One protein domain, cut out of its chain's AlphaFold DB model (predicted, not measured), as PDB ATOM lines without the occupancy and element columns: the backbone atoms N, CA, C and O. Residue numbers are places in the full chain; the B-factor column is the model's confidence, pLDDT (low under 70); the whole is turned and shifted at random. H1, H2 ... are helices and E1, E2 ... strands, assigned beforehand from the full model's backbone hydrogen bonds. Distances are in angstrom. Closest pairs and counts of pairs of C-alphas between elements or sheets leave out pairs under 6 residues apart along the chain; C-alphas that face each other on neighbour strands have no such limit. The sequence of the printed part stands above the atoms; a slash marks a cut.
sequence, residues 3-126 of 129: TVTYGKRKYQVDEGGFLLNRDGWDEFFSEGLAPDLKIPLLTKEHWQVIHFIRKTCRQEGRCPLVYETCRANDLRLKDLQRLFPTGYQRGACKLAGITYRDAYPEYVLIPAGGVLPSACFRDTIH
ATOM      1  N   THR A   3     164.509 127.544 128.353       86.88
ATOM      2  CA  THR A   3     164.756 126.622 127.234       86.88
ATOM      3  C   THR A   3     164.340 125.220 127.654       86.88
ATOM      4  O   THR A   3     164.831 124.714 128.662       86.88
ATOM      5  N   VAL A   4     163.436 124.600 126.901       86.94
ATOM      6  CA  VAL A   4     163.065 123.188 127.061       86.94
ATOM      7  C   VAL A   4     163.720 122.370 125.957       86.94
ATOM      8  O   VAL A   4     163.882 122.841 124.831       86.94
ATOM      9  N   THR A   5     164.154 121.160 126.295       88.81
ATOM     10  CA  THR A   5     164.781 120.243 125.340       88.81
ATOM     11  C   THR A   5     163.878 119.034 125.191       88.81
ATOM     12  O   THR A   5     163.665 118.315 126.164       88.81
ATOM     13  N   TYR A   6     163.359 118.818 123.983       85.94
ATOM     14  CA  TYR A   6     162.591 117.625 123.642       85.94
ATOM     15  C   TYR A   6     163.394 116.831 122.607       85.94
ATOM     16  O   TYR A   6     163.692 117.310 121.508       85.94
ATOM     17  N   GLY A   7     163.850 115.639 122.998       81.50
ATOM     18  CA  GLY A   7     164.787 114.843 122.203       81.50
ATOM     19  C   GLY A   7     166.110 115.580 121.957       81.50
ATOM     20  O   GLY A   7     166.854 115.864 122.892       81.50
ATOM     21  N   LYS A   8     166.411 115.886 120.686       82.38
ATOM     22  CA  LYS A   8     167.619 116.635 120.270       82.38
ATOM     23  C   LYS A   8     167.349 118.110 119.945       82.38
ATOM     24  O   LYS A   8     168.279 118.827 119.577       82.38
ATOM     25  N   ARG A   9     166.096 118.564 120.037       86.56
ATOM     26  CA  ARG A   9     165.680 119.922 119.664       86.56
ATOM     27  C   ARG A   9     165.502 120.780 120.911       86.56
ATOM     28  O   ARG A   9     165.068 120.299 121.958       86.56
ATOM     29  N   LYS A  10     165.868 122.056 120.798       89.69
ATOM     30  CA  LYS A  10     165.758 123.048 121.871       89.69
ATOM     31  C   LYS A  10     164.702 124.069 121.492       89.69
ATOM     32  O   LYS A  10     164.763 124.639 120.407       89.69
ATOM     33  N   TYR A  11     163.792 124.333 122.416       89.62
ATOM     34  CA  TYR A  11     162.695 125.271 122.235       89.62
ATOM     35  C   TYR A  11     162.762 126.335 123.309       89.62
ATOM     36  O   TYR A  11     162.947 126.037 124.490       89.62
ATOM     37  N   GLN A  12     162.596 127.585 122.900       88.81
ATOM     38  CA  GLN A  12     162.466 128.685 123.836       88.81
ATOM     39  C   GLN A  12     160.995 128.844 124.196       88.81
ATOM     40  O   GLN A  12     160.152 129.044 123.324       88.81
ATOM     41  N   VAL A  13     160.698 128.741 125.485       88.38
ATOM     42  CA  VAL A  13     159.354 128.882 126.031       88.38
ATOM     43  C   VAL A  13     159.307 129.982 127.084       88.38
ATOM     44  O   VAL A  13     160.313 130.325 127.715       88.38
ATOM     45  N   ASP A  14     158.125 130.548 127.276       84.12
ATOM     46  CA  ASP A  14     157.870 131.505 128.344       84.12
ATOM     47  C   ASP A  14     157.643 130.807 129.702       84.12
ATOM     48  O   ASP A  14     157.639 129.576 129.789       84.12
ATOM     49  N   GLU A  15     157.427 131.570 130.774       80.88
ATOM     50  CA  GLU A  15     157.138 131.057 132.122       80.88
ATOM     51  C   GLU A  15     155.899 130.149 132.161       80.88
ATOM     52  O   GLU A  15     155.873 129.150 132.879       80.88
ATOM     53  N   GLY A  16     154.904 130.422 131.309       74.81
ATOM     54  CA  GLY A  16     153.732 129.558 131.123       74.81
ATOM     55  C   GLY A  16     153.989 128.287 130.297       74.81
ATOM     56  O   GLY A  16     153.077 127.475 130.108       74.81
ATOM     57  N   GLY A  17     155.210 128.098 129.783       79.06
ATOM     58  CA  GLY A  17     155.595 127.001 128.892       79.06
ATOM     59  C   GLY A  17     155.060 127.142 127.464       79.06
ATOM     60  O   GLY A  17     154.915 126.141 126.770       79.06
ATOM     61  N   PHE A  18     154.697 128.354 127.046       83.31
ATOM     62  CA  PHE A  18     154.273 128.644 125.677       83.31
ATOM     63  C   PHE A  18     155.487 128.899 124.793       83.31
ATOM     64  O   PHE A  18     156.433 129.544 125.235       83.31
ATOM     65  N   LEU A  19     155.453 128.410 123.557       85.75
ATOM     66  CA  LEU A  19     156.546 128.582 122.606       85.75
ATOM     67  C   LEU A  19     156.715 130.061 122.237       85.75
ATOM     68  O   LEU A  19     155.762 130.698 121.808       85.75
ATOM     69  N   LEU A  20     157.923 130.606 122.393       84.00
ATOM     70  CA  LEU A  20     158.198 132.015 122.089       84.00
ATOM     71  C   LEU A  20     158.214 132.298 120.582       84.00
ATOM     72  O   LEU A  20     157.861 133.394 120.160       84.00
ATOM     73  N   ASN A  21     158.617 131.313 119.776       82.31
ATOM     74  CA  ASN A  21     158.656 131.423 118.322       82.31
ATOM     75  C   ASN A  21     157.690 130.422 117.673       82.31
ATOM     76  O   ASN A  21     157.984 129.229 117.612       82.31
ATOM     77  N   ARG A  22     156.576 130.926 117.133       80.38
ATOM     78  CA  ARG A  22     155.549 130.137 116.430       80.38
ATOM     79  C   ARG A  22     156.067 129.375 115.201       80.38
ATOM     80  O   ARG A  22     155.548 128.297 114.898       80.38
ATOM     81  N   ASP A  23     157.082 129.909 114.521       82.56
ATOM     82  CA  ASP A  23     157.676 129.307 113.319       82.56
ATOM     83  C   ASP A  23     158.653 128.182 113.672       82.56
ATOM     84  O   ASP A  23     158.926 127.308 112.854       82.56
ATOM     85  N   GLY A  24     159.140 128.170 114.917       84.38
ATOM     86  CA  GLY A  24     159.953 127.088 115.469       84.38
ATOM     87  C   GLY A  24     159.137 125.900 115.978       84.38
ATOM     88  O   GLY A  24     159.717 124.989 116.561       84.38
ATOM     89  N   TRP A  25     157.812 125.920 115.812       89.94
ATOM     90  CA  TRP A  25     156.955 124.799 116.185       89.94
ATOM     91  C   TRP A  25     157.097 123.642 115.199       89.94
ATOM     92  O   TRP A  25     157.062 123.830 113.982       89.94
ATOM     93  N   ASP A  26     157.148 122.434 115.738       90.31
ATOM     94  CA  ASP A  26     157.131 121.171 115.018       90.31
ATOM     95  C   ASP A  26     156.415 120.096 115.844       90.31
ATOM     96  O   ASP A  26     156.132 120.269 117.029       90.31
ATOM     97  N   GLU A  27     156.144 118.955 115.220       90.94
ATOM     98  CA  GLU A  27     155.418 117.853 115.856       90.94
ATOM     99  C   GLU A  27     156.145 117.330 117.110       90.94
ATOM    100  O   GLU A  27     155.506 117.064 118.128       90.94
ATOM    101  N   PHE A  28     157.483 117.314 117.106       90.44
ATOM    102  CA  PHE A  28     158.286 116.909 118.265       90.44
ATOM    103  C   PHE A  28     158.085 117.808 119.490       90.44
ATOM    104  O   PHE A  28     158.158 117.323 120.621       90.44
ATOM    105  N   PHE A  29     157.824 119.107 119.296       89.94
ATOM    106  CA  PHE A  29     157.481 119.997 120.403       89.94
ATOM    107  C   PHE A  29     156.164 119.570 121.056       89.94
ATOM    108  O   PHE A  29     156.091 119.466 122.280       89.94
ATOM    109  N   SER A  30     155.134 119.297 120.250       91.88
ATOM    110  CA  SER A  30     153.839 118.839 120.758       91.88
ATOM    111  C   SER A  30     153.964 117.499 121.473       91.88
ATOM    112  O   SER A  30     153.424 117.349 122.566       91.88
ATOM    113  N   GLU A  31     154.698 116.546 120.901       91.75
ATOM    114  CA  GLU A  31     154.927 115.236 121.521       91.75
ATOM    115  C   GLU A  31     155.691 115.348 122.842       91.75
ATOM    116  O   GLU A  31     155.313 114.716 123.826       91.75
ATOM    117  N   GLY A  32     156.727 116.188 122.894       90.19
ATOM    118  CA  GLY A  32     157.495 116.428 124.112       90.19
ATOM    119  C   GLY A  32     156.694 117.133 125.209       90.19
ATOM    120  O   GLY A  32     156.910 116.872 126.391       90.19
ATOM    121  N   LEU A  33     155.745 117.991 124.828       89.56
ATOM    122  CA  LEU A  33     154.879 118.728 125.751       89.56
ATOM    123  C   LEU A  33     153.639 117.929 126.193       89.56
ATOM    124  O   LEU A  33     153.086 118.193 127.260       89.56
ATOM    125  N   ALA A  34     153.183 116.958 125.401       90.44
ATOM    126  CA  ALA A  34     152.037 116.106 125.718       90.44
ATOM    127  C   ALA A  34     152.069 115.509 127.147       90.44
ATOM    128  O   ALA A  34     151.071 115.677 127.863       90.44
ATOM    129  N   PRO A  35     153.179 114.906 127.632       89.06
ATOM    130  CA  PRO A  35     153.239 114.367 128.992       89.06
ATOM    131  C   PRO A  35     153.046 115.437 130.077       89.06
ATOM    132  O   PRO A  35     152.342 115.181 131.056       89.06
ATOM    133  N   ASP A  36     153.557 116.659 129.880       87.94
ATOM    134  CA  ASP A  36     153.349 117.787 130.809       87.94
ATOM    135  C   ASP A  36     151.866 118.182 130.910       87.94
ATOM    136  O   ASP A  36     151.410 118.743 131.911       87.94
ATOM    137  N   LEU A  37     151.086 117.878 129.870       88.12
ATOM    138  CA  LEU A  37     149.659 118.166 129.774       88.12
ATOM    139  C   LEU A  37     148.771 116.988 130.172       88.12
ATOM    140  O   LEU A  37     147.559 117.049 129.956       88.12
ATOM    141  N   LYS A  38     149.347 115.952 130.798       89.06
ATOM    142  CA  LYS A  38     148.665 114.699 131.163       89.06
ATOM    143  C   LYS A  38     148.107 113.946 129.951       89.06
ATOM    144  O   LYS A  38     147.131 113.210 130.080       89.06
ATOM    145  N   ILE A  39     148.723 114.130 128.785       89.50
ATOM    146  CA  ILE A  39     148.390 113.410 127.559       89.50
ATOM    147  C   ILE A  39     149.563 112.466 127.279       89.50
ATOM    148  O   ILE A  39     150.617 112.919 126.840       89.50
ATOM    149  N   PRO A  40     149.433 111.162 127.564       86.19
ATOM    150  CA  PRO A  40     150.550 110.232 127.410       86.19
ATOM    151  C   PRO A  40     150.951 110.036 125.943       86.19
ATOM    152  O   PRO A  40     152.119 109.793 125.660       86.19
ATOM    153  N   LEU A  41     149.991 110.140 125.015       88.94
ATOM    154  CA  LEU A  41     150.220 109.985 123.582       88.94
ATOM    155  C   LEU A  41     149.248 110.855 122.782       88.94
ATOM    156  O   LEU A  41     148.041 110.841 123.031       88.94
ATOM    157  N   LEU A  42     149.770 111.572 121.786       91.25
ATOM    158  CA  LEU A  42     148.956 112.332 120.843       91.25
ATOM    159  C   LEU A  42     148.358 111.390 119.795       91.25
ATOM    160  O   LEU A  42     149.051 110.870 118.924       91.25
ATOM    161  N   THR A  43     147.047 111.170 119.882       93.38
ATOM    162  CA  THR A  43     146.300 110.417 118.863       93.38
ATOM    163  C   THR A  43     146.007 111.281 117.634       93.38
ATOM    164  O   THR A  43     146.152 112.503 117.656       93.38
ATOM    165  N   LYS A  44     145.515 110.654 116.557       92.00
ATOM    166  CA  LYS A  44     145.093 111.347 115.328       92.00
ATOM    167  C   LYS A  44     144.098 112.485 115.592       92.00
ATOM    168  O   LYS A  44     144.206 113.534 114.970       92.00
ATOM    169  N   GLU A  45     143.178 112.304 116.536       92.00
ATOM    170  CA  GLU A  45     142.186 113.319 116.917       92.00
ATOM    171  C   GLU A  45     142.853 114.553 117.545       92.00
ATOM    172  O   GLU A  45     142.486 115.689 117.238       92.00
ATOM    173  N   HIS A  46     143.889 114.351 118.369       92.88
ATOM    174  CA  HIS A  46     144.672 115.456 118.925       92.88
ATOM    175  C   HIS A  46     145.375 116.233 117.813       92.88
ATOM    176  O   HIS A  46     145.310 117.462 117.785       92.88
ATOM    177  N   TRP A  47     145.998 115.522 116.870       93.56
ATOM    178  CA  TRP A  47     146.668 116.132 115.723       93.56
ATOM    179  C   TRP A  47     145.708 116.919 114.838       93.56
ATOM    180  O   TRP A  47     146.030 118.036 114.442       93.56
ATOM    181  N   GLN A  48     144.510 116.395 114.573       93.12
ATOM    182  CA  GLN A  48     143.482 117.108 113.811       93.12
ATOM    183  C   GLN A  48     143.138 118.457 114.456       93.12
ATOM    184  O   GLN A  48     143.185 119.489 113.785       93.12
ATOM    185  N   VAL A  49     142.915 118.473 115.774       93.06
ATOM    186  CA  VAL A  49     142.660 119.704 116.536       93.06
ATOM    187  C   VAL A  49     143.855 120.661 116.483       93.06
ATOM    188  O   VAL A  49     143.682 121.846 116.195       93.06
ATOM    189  N   ILE A  50     145.069 120.163 116.719       92.94
ATOM    190  CA  ILE A  50     146.304 120.960 116.713       92.94
ATOM    191  C   ILE A  50     146.536 121.611 115.343       92.94
ATOM    192  O   ILE A  50     146.761 122.821 115.253       92.94
ATOM    193  N   HIS A  51     146.451 120.834 114.263       93.12
ATOM    194  CA  HIS A  51     146.636 121.343 112.906       93.12
ATOM    195  C   HIS A  51     145.522 122.298 112.496       93.12
ATOM    196  O   HIS A  51     145.808 123.294 111.831       93.12
ATOM    197  N   PHE A  52     144.278 122.040 112.911       92.75
ATOM    198  CA  PHE A  52     143.172 122.961 112.684       92.75
ATOM    199  C   PHE A  52     143.459 124.323 113.323       92.75
ATOM    200  O   PHE A  52     143.426 125.336 112.631       92.75
ATOM    201  N   ILE A  53     143.848 124.343 114.601       90.56
ATOM    202  CA  ILE A  53     144.198 125.571 115.326       90.56
ATOM    203  C   ILE A  53     145.308 126.349 114.603       90.56
ATOM    204  O   ILE A  53     145.178 127.555 114.382       90.56
ATOM    205  N   ARG A  54     146.375 125.664 114.173       90.50
ATOM    206  CA  ARG A  54     147.485 126.290 113.432       90.50
ATOM    207  C   ARG A  54     147.054 126.840 112.079       90.50
ATOM    208  O   ARG A  54     147.453 127.945 111.712       90.50
ATOM    209  N   LYS A  55     146.243 126.085 111.338       90.88
ATOM    210  CA  LYS A  55     145.722 126.503 110.036       90.88
ATOM    211  C   LYS A  55     144.853 127.748 110.182       90.88
ATOM    212  O   LYS A  55     145.096 128.721 109.476       90.88
ATOM    213  N   THR A  56     143.916 127.745 111.124       88.94
ATOM    214  CA  THR A  56     143.022 128.880 111.358       88.94
ATOM    215  C   THR A  56     143.788 130.102 111.846       88.94
ATOM    216  O   THR A  56     143.581 131.188 111.323       88.94
ATOM    217  N   CYS A  57     144.767 129.938 112.741       85.88
ATOM    218  CA  CYS A  57     145.613 131.058 113.161       85.88
ATOM    219  C   CYS A  57     146.439 131.646 112.016       85.88
ATOM    220  O   CYS A  57     146.604 132.861 111.938       85.88
ATOM    221  N   ARG A  58     146.909 130.820 111.075       84.81
ATOM    222  CA  ARG A  58     147.593 131.315 109.875       84.81
ATOM    223  C   ARG A  58     146.647 132.032 108.905       84.81
ATOM    224  O   ARG A  58     147.084 132.955 108.231       84.81
ATOM    225  N   GLN A  59     145.398 131.583 108.801       86.12
ATOM    226  CA  GLN A  59     144.414 132.131 107.864       86.12
ATOM    227  C   GLN A  59     143.753 133.409 108.382       86.12
ATOM    228  O   GLN A  59     143.610 134.367 107.632       86.12
ATOM    229  N   GLU A  60     143.367 133.426 109.654       83.31
ATOM    230  CA  GLU A  60     142.600 134.515 110.263       83.31
ATOM    231  C   GLU A  60     143.457 135.441 111.132       83.31
ATOM    232  O   GLU A  60     142.993 136.495 111.552       83.31
ATOM    233  N   GLY A  61     144.697 135.055 111.445       78.25
ATOM    234  CA  GLY A  61     145.570 135.816 112.344       78.25
ATOM    235  C   GLY A  61     145.183 135.733 113.824       78.25
ATOM    236  O   GLY A  61     145.850 136.352 114.647       78.25
ATOM    237  N   ARG A  62     144.145 134.957 114.169       81.56
ATOM    238  CA  ARG A  62     143.639 134.748 115.536       81.56
ATOM    239  C   ARG A  62     143.493 133.268 115.869       81.56
ATOM    240  O   ARG A  62     143.344 132.426 114.985       81.56
ATOM    241  N   CYS A  63     143.479 132.934 117.153       82.50
ATOM    242  CA  CYS A  63     143.191 131.567 117.580       82.50
ATOM    243  C   CYS A  63     141.690 131.259 117.394       82.50
ATOM    244  O   CYS A  63     140.855 132.089 117.774       82.50
ATOM    245  N   PRO A  64     141.316 130.092 116.833       87.44
ATOM    246  CA  PRO A  64     139.916 129.710 116.749       87.44
ATOM    247  C   PRO A  64     139.310 129.525 118.136       87.44
ATOM    248  O   PRO A  64     139.972 129.130 119.102       87.44
ATOM    249  N   LEU A  65     138.013 129.763 118.224       87.12
ATOM    250  CA  LEU A  65     137.229 129.540 119.423       87.12
ATOM    251  C   LEU A  65     136.948 128.046 119.593       87.12
ATOM    252  O   LEU A  65     136.928 127.273 118.634       87.12
ATOM    253  N   VAL A  66     136.698 127.631 120.838       88.62
ATOM    254  CA  VAL A  66     136.475 126.217 121.193       88.62
ATOM    255  C   VAL A  66     135.400 125.584 120.303       88.62
ATOM    256  O   VAL A  66     135.560 124.463 119.827       88.62
ATOM    257  N   TYR A  67     134.316 126.316 120.044       88.88
ATOM    258  CA  TYR A  67     133.200 125.839 119.232       88.88
ATOM    259  C   TYR A  67     133.542 125.716 117.740       88.88
ATOM    260  O   TYR A  67     133.009 124.823 117.085       88.88
ATOM    261  N   GLU A  68     134.423 126.569 117.204       90.50
ATOM    262  CA  GLU A  68     134.884 126.499 115.809       90.50
ATOM    263  C   GLU A  68     135.701 125.224 115.616       90.50
ATOM    264  O   GLU A  68     135.448 124.448 114.697       90.50
ATOM    265  N   THR A  69     136.608 124.957 116.557       90.50
ATOM    266  CA  THR A  69     137.439 123.755 116.561       90.50
ATOM    267  C   THR A  69     136.616 122.485 116.738       90.50
ATOM    268  O   THR A  69     136.829 121.518 116.007       90.50
ATOM    269  N   CYS A  70     135.641 122.487 117.650       91.06
ATOM    270  CA  CYS A  70     134.701 121.379 117.810       91.06
ATOM    271  C   CYS A  70     133.920 121.109 116.516       91.06
ATOM    272  O   CYS A  70     133.886 119.977 116.046       91.06
ATOM    273  N   ARG A  71     133.349 122.152 115.897       91.12
ATOM    274  CA  ARG A  71     132.571 122.022 114.656       91.12
ATOM    275  C   ARG A  71     133.423 121.516 113.492       91.12
ATOM    276  O   ARG A  71     132.963 120.675 112.732       91.12
ATOM    277  N   ALA A  72     134.646 122.018 113.345       90.69
ATOM    278  CA  ALA A  72     135.516 121.651 112.233       90.69
ATOM    279  C   ALA A  72     136.081 120.228 112.328       90.69
ATOM    280  O   ALA A  72     136.418 119.641 111.304       90.69
ATOM    281  N   ASN A  73     136.193 119.683 113.543       89.31
ATOM    282  CA  ASN A  73     136.707 118.333 113.779       89.31
ATOM    283  C   ASN A  73     135.598 117.314 114.084       89.31
ATOM    284  O   ASN A  73     135.915 116.185 114.438       89.31
ATOM    285  N   ASP A  74     134.321 117.705 113.967       90.88
ATOM    286  CA  ASP A  74     133.160 116.885 114.352       90.88
ATOM    287  C   ASP A  74     133.284 116.322 115.787       90.88
ATOM    288  O   ASP A  74     133.013 115.161 116.088       90.88
ATOM    289  N   LEU A  75     133.767 117.168 116.701       90.12
ATOM    290  CA  LEU A  75     133.966 116.834 118.107       90.12
ATOM    291  C   LEU A  75     132.914 117.525 118.964       90.12
ATOM    292  O   LEU A  75     132.615 118.709 118.792       90.12
ATOM    293  N   ARG A  76     132.400 116.821 119.973       91.38
ATOM    294  CA  ARG A  76     131.596 117.465 121.017       91.38
ATOM    295  C   ARG A  76     132.512 118.052 122.080       91.38
ATOM    296  O   ARG A  76     133.635 117.600 122.289       91.38
ATOM    297  N   LEU A  77     131.994 119.014 122.843       88.38
ATOM    298  CA  LEU A  77     132.742 119.635 123.942       88.38
ATOM    299  C   LEU A  77     133.266 118.601 124.958       88.38
ATOM    300  O   LEU A  77     134.378 118.737 125.460       88.38
ATOM    301  N   LYS A  78     132.485 117.544 125.223       89.38
ATOM    302  CA  LYS A  78     132.900 116.425 126.084       89.38
ATOM    303  C   LYS A  78     134.083 115.650 125.501       89.38
ATOM    304  O   LYS A  78     134.984 115.280 126.246       89.38
ATOM    305  N   ASP A  79     134.094 115.433 124.187       91.38
ATOM    306  CA  ASP A  79     135.180 114.729 123.503       91.38
ATOM    307  C   ASP A  79     136.463 115.564 123.562       91.38
ATOM    308  O   ASP A  79     137.517 115.048 123.920       91.38
ATOM    309  N   LEU A  80     136.357 116.879 123.356       90.25
ATOM    310  CA  LEU A  80     137.483 117.800 123.504       90.25
ATOM    311  C   LEU A  80     138.055 117.809 124.933       90.25
ATOM    312  O   LEU A  80     139.270 117.801 125.096       90.25
ATOM    313  N   GLN A  81     137.207 117.808 125.967       90.06
ATOM    314  CA  GLN A  81     137.660 117.722 127.365       90.06
ATOM    315  C   GLN A  81     138.337 116.384 127.679       90.06
ATOM    316  O   GLN A  81     139.279 116.343 128.467       90.06
ATOM    317  N   ARG A  82     137.872 115.295 127.054       90.94
ATOM    318  CA  ARG A  82     138.488 113.970 127.179       90.94
ATOM    319  C   ARG A  82     139.862 113.917 126.511       90.94
ATOM    320  O   ARG A  82     140.769 113.315 127.072       90.94
ATOM    321  N   LEU A  83     140.006 114.538 125.340       90.88
ATOM    322  CA  LEU A  83     141.281 114.642 124.621       90.88
ATOM    323  C   LEU A  83     142.263 115.559 125.368       90.88
ATOM    324  O   LEU A  83     143.410 115.205 125.608       90.88
ATOM    325  N   PHE A  84     141.801 116.731 125.804       91.62
ATOM    326  CA  PHE A  84     142.633 117.737 126.461       91.62
ATOM    327  C   PHE A  84     142.185 117.944 127.915       91.62
ATOM    328  O   PHE A  84     141.428 118.880 128.195       91.62
ATOM    329  N   PRO A  85     142.685 117.139 128.874       89.56
ATOM    330  CA  PRO A  85     142.277 117.224 130.281       89.56
ATOM    331  C   PRO A  85     142.684 118.549 130.944       89.56
ATOM    332  O   PRO A  85     142.096 118.970 131.937       89.56
ATOM    333  N   THR A  86     143.686 119.234 130.393       88.06
ATOM    334  CA  THR A  86     144.131 120.572 130.814       88.06
ATOM    335  C   THR A  86     143.299 121.711 130.214       88.06
ATOM    336  O   THR A  86     143.493 122.874 130.574       88.06
ATOM    337  N   GLY A  87     142.350 121.388 129.331       87.25
ATOM    338  CA  GLY A  87     141.466 122.328 128.652       87.25
ATOM    339  C   GLY A  87     141.996 122.813 127.301       87.25
ATOM    340  O   GLY A  87     143.127 122.550 126.902       87.25
ATOM    341  N   TYR A  88     141.164 123.568 126.584       87.94
ATOM    342  CA  TYR A  88     141.459 124.021 125.221       87.94
ATOM    343  C   TYR A  88     142.665 124.969 125.139       87.94
ATOM    344  O   TYR A  88     143.604 124.718 124.394       87.94
ATOM    345  N   GLN A  89     142.674 126.035 125.944       83.94
ATOM    346  CA  GLN A  89     143.738 127.046 125.911       83.94
ATOM    347  C   GLN A  89     145.081 126.477 126.396       83.94
ATOM    348  O   GLN A  89     146.094 126.559 125.706       83.94
ATOM    349  N   ARG A  90     145.096 125.857 127.581       84.88
ATOM    350  CA  ARG A  90     146.333 125.347 128.198       84.88
ATOM    351  C   ARG A  90     146.789 124.004 127.625       84.88
ATOM    352  O   ARG A  90     147.957 123.675 127.795       84.88
ATOM    353  N   GLY A  91     145.896 123.264 126.971       89.94
ATOM    354  CA  GLY A  91     146.175 121.996 126.306       89.94
ATOM    355  C   GLY A  91     146.353 122.171 124.802       89.94
ATOM    356  O   GLY A  91     147.478 122.220 124.314       89.94
ATOM    357  N   ALA A  92     145.247 122.294 124.066       90.50
ATOM    358  CA  ALA A  92     145.244 122.303 122.602       90.50
ATOM    359  C   ALA A  92     146.019 123.486 121.987       90.50
ATOM    360  O   ALA A  92     146.903 123.266 121.159       90.50
ATOM    361  N   CYS A  93     145.757 124.731 122.411       88.69
ATOM    362  CA  CYS A  93     146.462 125.904 121.869       88.69
ATOM    363  C   CYS A  93     147.956 125.876 122.215       88.69
ATOM    364  O   CYS A  93     148.803 126.196 121.380       88.69
ATOM    365  N   LYS A  94     148.282 125.430 123.435       88.81
ATOM    366  CA  LYS A  94     149.664 125.278 123.889       88.81
ATOM    367  C   LYS A  94     150.419 124.230 123.067       88.81
ATOM    368  O   LYS A  94     151.533 124.497 122.625       88.81
ATOM    369  N   LEU A  95     149.792 123.080 122.798       91.62
ATOM    370  CA  LEU A  95     150.344 122.040 121.925       91.62
ATOM    371  C   LEU A  95     150.525 122.527 120.495       91.62
ATOM    372  O   LEU A  95     151.509 122.155 119.870       91.62
ATOM    373  N   ALA A  96     149.632 123.380 120.000       90.69
ATOM    374  CA  ALA A  96     149.738 124.006 118.686       90.69
ATOM    375  C   ALA A  96     150.846 125.070 118.579       90.69
ATOM    376  O   ALA A  96     151.072 125.602 117.488       90.69
ATOM    377  N   GLY A  97     151.540 125.375 119.683       87.38
ATOM    378  CA  GLY A  97     152.580 126.401 119.731       87.38
ATOM    379  C   GLY A  97     152.029 127.814 119.562       87.38
ATOM    380  O   GLY A  97     152.760 128.691 119.114       87.38
ATOM    381  N   ILE A  98     150.745 128.019 119.874       83.31
ATOM    382  CA  ILE A  98     150.082 129.318 119.776       83.31
ATOM    383  C   ILE A  98     150.064 129.956 121.158       83.31
ATOM    384  O   ILE A  98     149.611 129.352 122.135       83.31
ATOM    385  N   THR A  99     150.572 131.180 121.244       74.88
ATOM    386  CA  THR A  99     150.603 131.936 122.496       74.88
ATOM    387  C   THR A  99     149.331 132.761 122.674       74.88
ATOM    388  O   THR A  99     148.609 133.043 121.719       74.88
ATOM    389  N   TYR A 100     149.060 133.209 123.903       65.81
ATOM    390  CA  TYR A 100     147.942 134.121 124.170       65.81
ATOM    391  C   TYR A 100     148.027 135.413 123.335       65.81
ATOM    392  O   TYR A 100     147.001 135.917 122.886       65.81
ATOM    393  N   ARG A 101     149.245 135.903 123.053       63.75
ATOM    394  CA  ARG A 101     149.468 137.073 122.182       63.75
ATOM    395  C   ARG A 101     149.012 136.836 120.747       63.75
ATOM    396  O   ARG A 101     148.558 137.761 120.089       63.75
ATOM    397  N   ASP A 102     149.122 135.600 120.277       64.62
ATOM    398  CA  ASP A 102     148.698 135.214 118.932       64.62
ATOM    399  C   ASP A 102     147.184 134.961 118.873       64.62
ATOM    400  O   ASP A 102     146.567 135.073 117.817       64.62
ATOM    401  N   ALA A 103     146.580 134.601 120.010       59.31
ATOM    402  CA  ALA A 103     145.143 134.408 120.137       59.31
ATOM    403  C   ALA A 103     144.365 135.731 120.205       59.31
ATOM    404  O   ALA A 103     143.249 135.781 119.694       59.31
ATOM    405  N   TYR A 104     144.965 136.772 120.792       61.94
ATOM    406  CA  TYR A 104     144.369 138.097 120.966       61.94
ATOM    407  C   TYR A 104     145.358 139.190 120.531       61.94
ATOM    408  O   TYR A 104     145.929 139.873 121.382       61.94
ATOM    409  N   PRO A 105     145.593 139.385 119.221       59.28
ATOM    410  CA  PRO A 105     146.502 140.432 118.744       59.28
ATOM    411  C   PRO A 105     146.059 141.834 119.193       59.28
ATOM    412  O   PRO A 105     146.891 142.728 119.365       59.28
ATOM    413  N   GLU A 106     144.758 142.018 119.440       53.28
ATOM    414  CA  GLU A 106     144.209 143.249 119.987       53.28
ATOM    415  C   GLU A 106     144.264 143.361 121.515       53.28
ATOM    416  O   GLU A 106     143.821 144.395 121.986       53.28
ATOM    417  N   TYR A 107     144.800 142.408 122.297       56.00
ATOM    418  CA  TYR A 107     144.899 142.523 123.762       56.00
ATOM    419  C   TYR A 107     146.266 142.083 124.334       56.00
ATOM    420  O   TYR A 107     146.770 140.997 124.061       56.00
ATOM    421  N   VAL A 108     146.864 142.909 125.196       56.31
ATOM    422  CA  VAL A 108     148.121 142.650 125.912       56.31
ATOM    423  C   VAL A 108     147.818 142.309 127.373       56.31
ATOM    424  O   VAL A 108     147.054 143.007 128.045       56.31
ATOM    425  N   LEU A 109     148.439 141.240 127.880       55.72
ATOM    426  CA  LEU A 109     148.457 140.945 129.313       55.72
ATOM    427  C   LEU A 109     149.330 141.978 130.023       55.72
ATOM    428  O   LEU A 109     150.531 142.069 129.761       55.72
ATOM    429  N   ILE A 110     148.721 142.743 130.922       56.50
ATOM    430  CA  ILE A 110     149.449 143.674 131.785       56.50
ATOM    431  C   ILE A 110     150.002 142.924 133.004       56.50
ATOM    432  O   ILE A 110     149.303 142.075 133.563       56.50
ATOM    433  N   PRO A 111     151.226 143.253 133.462       42.09
ATOM    434  CA  PRO A 111     151.903 142.567 134.569       42.09
ATOM    435  C   PRO A 111     151.126 142.583 135.898       42.09
ATOM    436  O   PRO A 111     151.401 141.772 136.774       42.09
ATOM    437  N   ALA A 112     150.116 143.448 136.029       58.34
ATOM    438  CA  ALA A 112     149.194 143.497 137.164       58.34
ATOM    439  C   ALA A 112     148.048 142.455 137.116       58.34
ATOM    440  O   ALA A 112     147.167 142.488 137.969       58.34
ATOM    441  N   GLY A 113     148.027 141.542 136.135       48.91
ATOM    442  CA  GLY A 113     147.016 140.478 136.049       48.91
ATOM    443  C   GLY A 113     145.708 140.877 135.352       48.91
ATOM    444  O   GLY A 113     144.657 140.323 135.663       48.91
ATOM    445  N   GLY A 114     145.762 141.821 134.405       53.56
ATOM    446  CA  GLY A 114     144.617 142.269 133.596       53.56
ATOM    447  C   GLY A 114     144.820 142.086 132.085       53.56
ATOM    448  O   GLY A 114     145.903 141.718 131.628       53.56
ATOM    449  N   VAL A 115     143.776 142.377 131.305       56.22
ATOM    450  CA  VAL A 115     143.775 142.295 129.834       56.22
ATOM    451  C   VAL A 115     143.445 143.685 129.281       56.22
ATOM    452  O   VAL A 115     142.363 144.200 129.553       56.22
ATOM    453  N   LEU A 116     144.367 144.315 128.545       52.91
ATOM    454  CA  LEU A 116     144.162 145.640 127.937       52.91
ATOM    455  C   LEU A 116     144.214 145.561 126.419       52.91
ATOM    456  O   LEU A 116     145.041 144.812 125.912       52.91
ATOM    457  N   PRO A 117     143.416 146.351 125.680       56.75
ATOM    458  CA  PRO A 117     143.569 146.432 124.241       56.75
ATOM    459  C   PRO A 117     144.997 146.858 123.852       56.75
ATOM    460  O   PRO A 117     145.531 147.817 124.403       56.75
ATOM    461  N   SER A 118     145.612 146.184 122.881       53.62
ATOM    462  CA  SER A 118     146.940 146.458 122.311       53.62
ATOM    463  C   SER A 118     147.074 147.903 121.817       53.62
ATOM    464  O   SER A 118     148.138 148.509 121.941       53.62
ATOM    465  N   ALA A 119     145.961 148.498 121.370       54.47
ATOM    466  CA  ALA A 119     145.866 149.922 121.055       54.47
ATOM    467  C   ALA A 119     146.200 150.826 122.263       54.47
ATOM    468  O   ALA A 119     146.990 151.748 122.113       54.47
ATOM    469  N   CYS A 120     145.696 150.519 123.466       51.34
ATOM    470  CA  CYS A 120     145.969 151.295 124.687       51.34
ATOM    471  C   CYS A 120     147.378 151.072 125.261       51.34
ATOM    472  O   CYS A 120     147.867 151.886 126.046       51.34
ATOM    473  N   PHE A 121     148.052 149.974 124.907       49.28
ATOM    474  CA  PHE A 121     149.391 149.691 125.429       49.28
ATOM    475  C   PHE A 121     150.446 150.653 124.857       49.28
ATOM    476  O   PHE A 121     151.378 151.037 125.563       49.28
ATOM    477  N   ARG A 122     150.276 151.099 123.603       48.47
ATOM    478  CA  ARG A 122     151.186 152.058 122.954       48.47
ATOM    479  C   ARG A 122     151.179 153.433 123.625       48.47
ATOM    480  O   ARG A 122     152.231 154.062 123.695       48.47
ATOM    481  N   ASP A 123     150.041 153.844 124.176       44.50
ATOM    482  CA  ASP A 123     149.898 155.129 124.870       44.50
ATOM    483  C   ASP A 123     150.490 155.108 126.286       44.50
ATOM    484  O   ASP A 123     150.898 156.140 126.813       44.50
ATOM    485  N   THR A 124     150.614 153.927 126.900       48.66
ATOM    486  CA  THR A 124     151.093 153.804 128.288       48.66
ATOM    487  C   THR A 124     152.622 153.914 128.398       48.66
ATOM    488  O   THR A 124     153.136 154.321 129.437       48.66
ATOM    489  N   ILE A 125     153.378 153.608 127.334       49.53
ATOM    490  CA  ILE A 125     154.851 153.737 127.352       49.53
ATOM    491  C   ILE A 125     155.306 155.203 127.251       49.53
ATOM    492  O   ILE A 125     156.390 155.533 127.725       49.53
ATOM    493  N   HIS A 126     154.474 156.111 126.733       44.28
ATOM    494  CA  HIS A 126     154.827 157.530 126.609       44.28
ATOM    495  C   HIS A 126     154.470 158.406 127.822       44.28
ATOM    496  O   HIS A 126     154.723 159.606 127.774       44.28
TER     497      HIS A 126
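What this domain is: This is residues 3 to 126 of the 129 residues of the protein "Sulfurtransferase TusE" of Candidatus Abyssubacteria bacterium SURF_5 (UniProt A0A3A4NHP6). A body of crossed helices has H5 in its core, with the long H2 across it and H3 and H4 towards one side; on the other side lies the strand hairpin E1-E2, with H1 between it and H5. From H6 a tail leads away to a second hairpin, E3-E4, and to H7, which makes the far end of the longest axis. The printed part has 124 residues, with four named strands and seven named helices in the order E1, E2, H1 to H6, E3, E4, H7; each sheet is an antiparallel pair and the class is mixed. The whole is compact, with a radius of gyration of the C-alphas of 15.1 A and spans of 48 by 36 by 26 A.

Where its parts are: E1, residues 3 to 6, begins at C-alpha 3 (164.756, 126.622, 127.234), and E2, residues 9 to 13, is 12.7 A long. H1 is residues 27 to 33, 9.9 A. H2, residues 44 to 60, is the longest helix at 23.8 A and begins at C-alpha 44 (145.093, 111.347, 115.328). H3 is residues 66 to 72, H4 residues 77 to 83, H5 residues 88 to 95 and H6 residues 100 to 103. E3 is residues 107 to 110 and E4 residues 114 to 117. H7, residues 118 to 126, is 14.3 A long and ends at C-alpha 126 (154.827, 157.530, 126.609).

How they stand to each other: In the hairpin E1 and E2, N 4 and O 11 are 2.8 A apart, within hydrogen-bond range. The closest C-alphas of E1 and H1, those of Tyr 6 and Gly 32, are 5.3 A apart. H1 and H5 only just touch, with 3 pairs of C-alphas within 8 A, closest at Ser 30 and Leu 95, 4.9 A. H2 touches H5 with residues 46 to 53 alone, about perpendicular at 87 degrees, the closest C-alphas being Ile 50 and Ala 92, 6.1 A. H2 touches H3 with residues 49 to 53 alone, closest at C-alphas Val 49 and Thr 69, 6.6 A. H3 and H4 only just touch, only at the corner, with 3 pairs of C-alphas within 8 A, closest at Cys 70 and Leu 77, 6.7 A. H5 and H6 are near each other, with 6 pairs of C-alphas within 10 A. In the hairpin E3 and E4, N 108 and O 116 are 2.7 A apart. The closest C-alphas of E3 and H7, Tyr 107 and Ser 118, are 4.7 A apart; H7 is apart from H5. Every O i to N i+4 pair is within range in H1, H2, H3 and H4; H5 has 2 of 4, H7 has 0 of 5 but 3 of 6 O i to N i+3 pairs, and H6 is too short for an i+4 pair.

The domain as a whole: The two C-alphas farthest apart, Lys 44 and His 126, are 48.5 A apart. The printed part has no cut. The link from E2 to H1, residues 14 to 26, is long. Mean pLDDT of the printed part is 80.7, and residues 100 to 126 are under 70.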